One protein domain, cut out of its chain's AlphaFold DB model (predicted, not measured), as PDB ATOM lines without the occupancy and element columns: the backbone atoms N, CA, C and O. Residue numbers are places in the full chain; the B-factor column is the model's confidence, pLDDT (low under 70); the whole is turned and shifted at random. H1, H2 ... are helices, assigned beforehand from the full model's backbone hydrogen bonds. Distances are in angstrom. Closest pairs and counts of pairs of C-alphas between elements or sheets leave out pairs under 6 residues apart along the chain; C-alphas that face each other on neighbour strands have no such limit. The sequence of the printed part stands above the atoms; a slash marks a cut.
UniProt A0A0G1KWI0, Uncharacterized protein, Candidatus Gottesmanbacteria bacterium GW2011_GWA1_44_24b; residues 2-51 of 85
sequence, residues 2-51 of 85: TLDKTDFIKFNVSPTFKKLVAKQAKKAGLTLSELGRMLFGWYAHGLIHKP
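Overview. This is residues 2 to 51 of the 85 residues of an uncharacterized protein of Candidatus Gottesmanbacteria bacterium GW2011_GWA1_44_24b (UniProt A0A0G1KWI0). Two helices meet at about a right angle, the first residues of H2 packing on the later part of H1, and a long tail without a named element leads into H1. The tail sticks out with residues 2 to 8, and H2 sticks out from the corner with residues 41 to 48, followed by the free end 49 to 51. The printed part has 50 residues with two named helices, H1 then H2, and no named strand; the class is all helix. The whole is loose, with a radius of gyration of the C-alphas of 13.3 A and spans of 34 by 33 by 22 A.

Arrangement. Go first along residues 2 to 14, whose C-alphas lie 9 to 25 A from the mean of all C-alphas. Next look at H1, residues 15 to 27, and at H2, residues 32 to 48. They touch, H1 with residues 21 to 25 alone and H2 with residues 32 to 35 alone. Their closest C-alphas, those of Ala 22 and Leu 32, are 5.8 A apart. Their lines are about perpendicular, at 89 degrees, and their centres are 16.8 A apart. In both helices every O i to N i+4 pair is within hydrogen-bond range.

Along the chain. Find C-alpha 2 at (185.499, 266.557, 184.575), where the printed part begins. H1 starts at C-alpha 15, (211.587, 242.700, 175.562), and runs 18.7 A to C-alpha 27. H2 runs 24.2 A from C-alpha 32 to C-alpha 48 at (206.755, 273.277, 169.705).

Size, cuts and confidence. The two C-alphas farthest apart, those of Thr 2 and Thr 16, are 39.1 A apart. The printed part has no cut, and the link from H1 to H2, 4 residues, is tight. The mean pLDDT of the printed part is 84.5; look for values under 70 at residues 2 to 5.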
ATOM      1  N   THR A   2     184.541 267.506 183.994       45.94
ATOM      2  CA  THR A   2     185.499 266.557 184.575       45.94
ATOM      3  C   THR A   2     186.757 266.576 183.713       45.94
ATOM      4  O   THR A   2     186.725 266.176 182.553       45.94
ATOM      5  N   LEU A   3     187.842 267.138 184.245       47.97
ATOM      6  CA  LEU A   3     189.169 267.118 183.631       47.97
ATOM      7  C   LEU A   3     189.730 265.694 183.715       47.97
ATOM      8  O   LEU A   3     190.523 265.393 184.598       47.97
ATOM      9  N   ASP A   4     189.323 264.828 182.791       48.12
ATOM     10  CA  ASP A   4     190.053 263.592 182.513       48.12
ATOM     11  C   ASP A   4     190.925 263.825 181.272       48.12
ATOM     12  O   ASP A   4     190.548 263.528 180.144       48.12
ATOM     13  N   LYS A   5     192.052 264.523 181.470       64.88
ATOM     14  CA  LYS A   5     193.038 264.842 180.416       64.88
ATOM     15  C   LYS A   5     194.253 263.905 180.461       64.88
ATOM     16  O   LYS A   5     195.345 264.301 180.059       64.88
ATOM     17  N   THR A   6     194.106 262.706 181.025       70.06
ATOM     18  CA  THR A   6     195.226 261.765 181.142       70.06
ATOM     19  C   THR A   6     195.115 260.690 180.075       70.06
ATOM     20  O   THR A   6     194.472 259.662 180.274       70.06
ATOM     21  N   ASP A   7     195.784 260.911 178.948       77.81
ATOM     22  CA  ASP A   7     195.920 259.894 177.909       77.81
ATOM     23  C   ASP A   7     197.021 258.882 178.257       77.81
ATOM     24  O   ASP A   7     198.107 259.228 178.737       77.81
ATOM     25  N   PHE A   8     196.760 257.602 177.979       80.06
ATOM     26  CA  PHE A   8     197.735 256.526 178.155       80.06
ATOM     27  C   PHE A   8     198.407 256.182 176.828       80.06
ATOM     28  O   PHE A   8     197.773 255.671 175.905       80.06
ATOM     29  N   ILE A   9     199.723 256.374 176.762       79.75
ATOM     30  CA  ILE A   9     200.524 256.005 175.593       79.75
ATOM     31  C   ILE A   9     201.115 254.608 175.804       79.75
ATOM     32  O   ILE A   9     201.781 254.339 176.807       79.75
ATOM     33  N   LYS A  10     200.891 253.708 174.840       84.88
ATOM     34  CA  LYS A  10     201.479 252.362 174.817       84.88
ATOM     35  C   LYS A  10     202.544 252.284 173.729       84.88
ATOM     36  O   LYS A  10     202.243 252.452 172.553       84.88
ATOM     37  N   PHE A  11     203.777 251.973 174.123       81.88
ATOM     38  CA  PHE A  11     204.875 251.722 173.193       81.88
ATOM     39  C   PHE A  11     205.116 250.220 173.058       81.88
ATOM     40  O   PHE A  11     205.426 249.542 174.042       81.88
ATOM     41  N   ASN A  12     205.022 249.711 171.831       87.56
ATOM     42  CA  ASN A  12     205.475 248.362 171.519       87.56
ATOM     43  C   ASN A  12     206.991 248.392 171.329       87.56
ATOM     44  O   ASN A  12     207.501 248.973 170.377       87.56
ATOM     45  N   VAL A  13     207.710 247.775 172.261       87.31
ATOM     46  CA  VAL A  13     209.173 247.691 172.253       87.31
ATOM     47  C   VAL A  13     209.610 246.252 172.470       87.31
ATOM     48  O   VAL A  13     208.910 245.473 173.121       87.31
ATOM     49  N   SER A  14     210.788 245.894 171.959       95.00
ATOM     50  CA  SER A  14     211.325 244.553 172.176       95.00
ATOM     51  C   SER A  14     211.549 244.285 173.677       95.00
ATOM     52  O   SER A  14     211.927 245.199 174.425       95.00
ATOM     53  N   PRO A  15     211.365 243.038 174.155       94.31
ATOM     54  CA  PRO A  15     211.587 242.700 175.562       94.31
ATOM     55  C   PRO A  15     213.004 243.031 176.047       94.31
ATOM     56  O   PRO A  15     213.190 243.474 177.181       94.31
ATOM     57  N   THR A  16     214.004 242.851 175.181       95.25
ATOM     58  CA  THR A  16     215.411 243.152 175.475       95.25
ATOM     59  C   THR A  16     215.628 244.645 175.694       95.25
ATOM     60  O   THR A  16     216.204 245.040 176.708       95.25
ATOM     61  N   PHE A  17     215.109 245.483 174.793       91.69
ATOM     62  CA  PHE A  17     215.203 246.934 174.929       91.69
ATOM     63  C   PHE A  17     214.488 247.420 176.192       91.69
ATOM     64  O   PHE A  17     215.063 248.166 176.982       91.69
ATOM     65  N   LYS A  18     213.279 246.903 176.460       92.19
ATOM     66  CA  LYS A  18     212.520 247.224 177.677       92.19
ATOM     67  C   LYS A  18     213.324 246.943 178.949       92.19
ATOM     68  O   LYS A  18     213.336 247.775 179.854       92.19
ATOM     69  N   LYS A  19     214.019 245.801 179.021       93.69
ATOM     70  CA  LYS A  19     214.876 245.445 180.168       93.69
ATOM     71  C   LYS A  19     216.062 246.400 180.328       93.69
ATOM     72  O   LYS A  19     216.355 246.814 181.449       93.69
ATOM     73  N   LEU A  20     216.730 246.756 179.231       93.44
ATOM     74  CA  LEU A  20     217.863 247.686 179.253       93.44
ATOM     75  C   LEU A  20     217.440 249.070 179.754       93.44
ATOM     76  O   LEU A  20     218.050 249.602 180.680       93.44
ATOM     77  N   VAL A  21     216.356 249.613 179.198       91.19
ATOM     78  CA  VAL A  21     215.825 250.921 179.600       91.19
ATOM     79  C   VAL A  21     215.344 250.890 181.050       91.19
ATOM     80  O   VAL A  21     215.640 251.816 181.798       91.19
ATOM     81  N   ALA A  22     214.705 249.805 181.502       92.19
ATOM     82  CA  ALA A  22     214.291 249.660 182.901       92.19
ATOM     83  C   ALA A  22     215.481 249.700 183.865       92.19
ATOM     84  O   ALA A  22     215.418 250.342 184.913       92.19
ATOM     85  N   LYS A  23     216.588 249.041 183.499       94.31
ATOM     86  CA  LYS A  23     217.825 249.065 184.286       94.31
ATOM     87  C   LYS A  23     218.394 250.481 184.379       94.31
ATOM     88  O   LYS A  23     218.808 250.883 185.462       94.31
ATOM     89  N   GLN A  24     218.405 251.228 183.276       92.38
ATOM     90  CA  GLN A  24     218.911 252.605 183.258       92.38
ATOM     91  C   GLN A  24     217.993 253.569 184.018       92.38
ATOM     92  O   GLN A  24     218.493 254.350 184.820       92.38
ATOM     93  N   ALA A  25     216.672 253.452 183.855       92.62
ATOM     94  CA  ALA A  25     215.695 254.224 184.619       92.62
ATOM     95  C   ALA A  25     215.896 254.022 186.129       92.62
ATOM     96  O   ALA A  25     216.050 254.988 186.872       92.62
ATOM     97  N   LYS A  26     216.037 252.764 186.570       93.69
ATOM     98  CA  LYS A  26     216.266 252.437 187.983       93.69
ATOM     99  C   LYS A  26     217.571 253.022 188.529       93.69
ATOM    100  O   LYS A  26     217.585 253.478 189.667       93.69
ATOM    101  N   LYS A  27     218.658 253.033 187.744       93.88
ATOM    102  CA  LYS A  27     219.922 253.677 188.157       93.88
ATOM    103  C   LYS A  27     219.765 255.179 188.393       93.88
ATOM    104  O   LYS A  27     220.453 255.718 189.246       93.88
ATOM    105  N   ALA A  28     218.869 255.824 187.652       91.19
ATOM    106  CA  ALA A  28     218.537 257.233 187.819       91.19
ATOM    107  C   ALA A  28     217.452 257.482 188.888       91.19
ATOM    108  O   ALA A  28     217.016 258.615 189.046       91.19
ATOM    109  N   GLY A  29     216.991 256.446 189.604       94.31
ATOM    110  CA  GLY A  29     215.916 256.571 190.594       94.31
ATOM    111  C   GLY A  29     214.519 256.762 189.993       94.31
ATOM    112  O   GLY A  29     213.618 257.198 190.697       94.31
ATOM    113  N   LEU A  30     214.330 256.437 188.710       93.50
ATOM    114  CA  LEU A  30     213.087 256.656 187.969       93.50
ATOM    115  C   LEU A  30     212.373 255.342 187.637       93.50
ATOM    116  O   LEU A  30     212.991 254.307 187.358       93.50
ATOM    117  N   THR A  31     211.047 255.399 187.563       93.25
ATOM    118  CA  THR A  31     210.235 254.368 186.911       93.25
ATOM    119  C   THR A  31     210.319 254.489 185.386       93.25
ATOM    120  O   THR A  31     210.611 255.548 184.826       93.25
ATOM    121  N   LEU A  32     210.000 253.399 184.677       89.44
ATOM    122  CA  LEU A  32     209.904 253.415 183.212       89.44
ATOM    123  C   LEU A  32     208.907 254.463 182.696       89.44
ATOM    124  O   LEU A  32     209.160 255.097 181.677       89.44
ATOM    125  N   SER A  33     207.783 254.641 183.393       89.81
ATOM    126  CA  SER A  33     206.743 255.593 182.999       89.81
ATOM    127  C   SER A  33     207.181 257.042 183.205       89.81
ATOM    128  O   SER A  33     206.856 257.892 182.384       89.81
ATOM    129  N   GLU A  34     207.931 257.339 184.269       90.81
ATOM    130  CA  GLU A  34     208.507 258.674 184.488       90.81
ATOM    131  C   GLU A  34     209.538 259.008 183.423       90.81
ATOM    132  O   GLU A  34     209.434 260.058 182.795       90.81
ATOM    133  N   LEU A  35     210.456 258.080 183.147       90.31
ATOM    134  CA  LEU A  35     211.424 258.253 182.071       90.31
ATOM    135  C   LEU A  35     210.720 258.465 180.721       90.31
ATOM    136  O   LEU A  35     211.079 259.368 179.972       90.31
ATOM    137  N   GLY A  36     209.679 257.676 180.431       89.38
ATOM    138  CA  GLY A  36     208.874 257.827 179.220       89.38
ATOM    139  C   GLY A  36     208.212 259.202 179.111       89.38
ATOM    140  O   GLY A  36     208.299 259.834 178.061       89.38
ATOM    141  N   ARG A  37     207.607 259.703 180.197       89.38
ATOM    142  CA  ARG A  37     207.002 261.045 180.241       89.38
ATOM    143  C   ARG A  37     208.034 262.155 180.050       89.38
ATOM    144  O   ARG A  37     207.754 263.095 179.316       89.38
ATOM    145  N   MET A  38     209.216 262.040 180.658       89.19
ATOM    146  CA  MET A  38     210.291 263.025 180.502       89.19
ATOM    147  C   MET A  38     210.792 263.091 179.058       89.19
ATOM    148  O   MET A  38     210.874 264.176 178.489       89.19
ATOM    149  N   LEU A  39     211.086 261.939 178.449       87.12
ATOM    150  CA  LEU A  39     211.577 261.880 177.071       87.12
ATOM    151  C   LEU A  39     210.521 262.361 176.073       87.12
ATOM    152  O   LEU A  39     210.835 263.125 175.163       87.12
ATOM    153  N   PHE A  40     209.264 261.950 176.262       86.94
ATOM    154  CA  PHE A  40     208.159 262.416 175.431       86.94
ATOM    155  C   PHE A  40     207.938 263.926 175.580       86.94
ATOM    156  O   PHE A  40     207.786 264.620 174.579       86.94
ATOM    157  N   GLY A  41     207.981 264.443 176.812       86.88
ATOM    158  CA  GLY A  41     207.880 265.872 177.094       86.88
ATOM    159  C   GLY A  41     209.008 266.673 176.449       86.88
ATOM    160  O   GLY A  41     208.734 267.683 175.810       86.88
ATOM    161  N   TRP A  42     210.253 266.198 176.538       85.94
ATOM    162  CA  TRP A  42     211.403 266.827 175.883       85.94
ATOM    163  C   TRP A  42     211.243 266.871 174.359       85.94
ATOM    164  O   TRP A  42     211.420 267.923 173.746       85.94
ATOM    165  N   TYR A  43     210.828 265.757 173.754       84.62
ATOM    166  CA  TYR A  43     210.573 265.686 172.317       84.62
ATOM    167  C   TYR A  43     209.448 266.636 171.882       84.62
ATOM    168  O   TYR A  43     209.629 267.437 170.964       84.62
ATOM    169  N   ALA A  44     208.298 266.597 172.562       84.19
ATOM    170  CA  ALA A  44     207.165 267.470 172.265       84.19
ATOM    171  C   ALA A  44     207.527 268.949 172.455       84.19
ATOM    172  O   ALA A  44     207.183 269.783 171.618       84.19
ATOM    173  N   HIS A  45     208.274 269.271 173.514       81.44
ATOM    174  CA  HIS A  45     208.761 270.621 173.757       81.44
ATOM    175  C   HIS A  45     209.648 271.107 172.611       81.44
ATOM    176  O   HIS A  45     209.430 272.215 172.140       81.44
ATOM    177  N   GLY A  46     210.586 270.292 172.118       78.31
ATOM    178  CA  GLY A  46     211.463 270.661 170.998       78.31
ATOM    179  C   GLY A  46     210.742 270.821 169.653       78.31
ATOM    180  O   GLY A  46     211.177 271.599 168.807       78.31
ATOM    181  N   LEU A  47     209.616 270.128 169.447       78.31
ATOM    182  CA  LEU A  47     208.775 270.335 168.262       78.31
ATOM    183  C   LEU A  47     208.017 271.667 168.308       78.31
ATOM    184  O   LEU A  47     207.847 272.309 167.271       78.31
ATOM    185  N   ILE A  48     207.550 272.060 169.496       79.81
ATOM    186  CA  ILE A  48     206.755 273.277 169.705       79.81
ATOM    187  C   ILE A  48     207.665 274.506 169.817       79.81
ATOM    188  O   ILE A  48     207.394 275.540 169.213       79.81
ATOM    189  N   HIS A  49     208.760 274.379 170.560       77.31
ATOM    190  CA  HIS A  49     209.722 275.436 170.833       77.31
ATOM    191  C   HIS A  49     211.012 275.134 170.088       77.31
ATOM    192  O   HIS A  49     211.888 274.415 170.571       77.31
ATOM    193  N   LYS A  50     211.124 275.702 168.890       76.06
ATOM    194  CA  LYS A  50     212.400 275.752 168.182       76.06
ATOM    195  C   LYS A  50     213.229 276.873 168.805       76.06
ATOM    196  O   LYS A  50     212.786 278.020 168.723       76.06
ATOM    197  N   PRO A  51     214.381 276.567 169.421       76.06
ATOM    198  CA  PRO A  51     215.196 277.597 170.037       76.06
ATOM    199  C   PRO A  51     215.661 278.584 168.967       76.06
ATOM    200  O   PRO A  51     216.043 278.211 167.853       76.06
TER     201      PRO A  51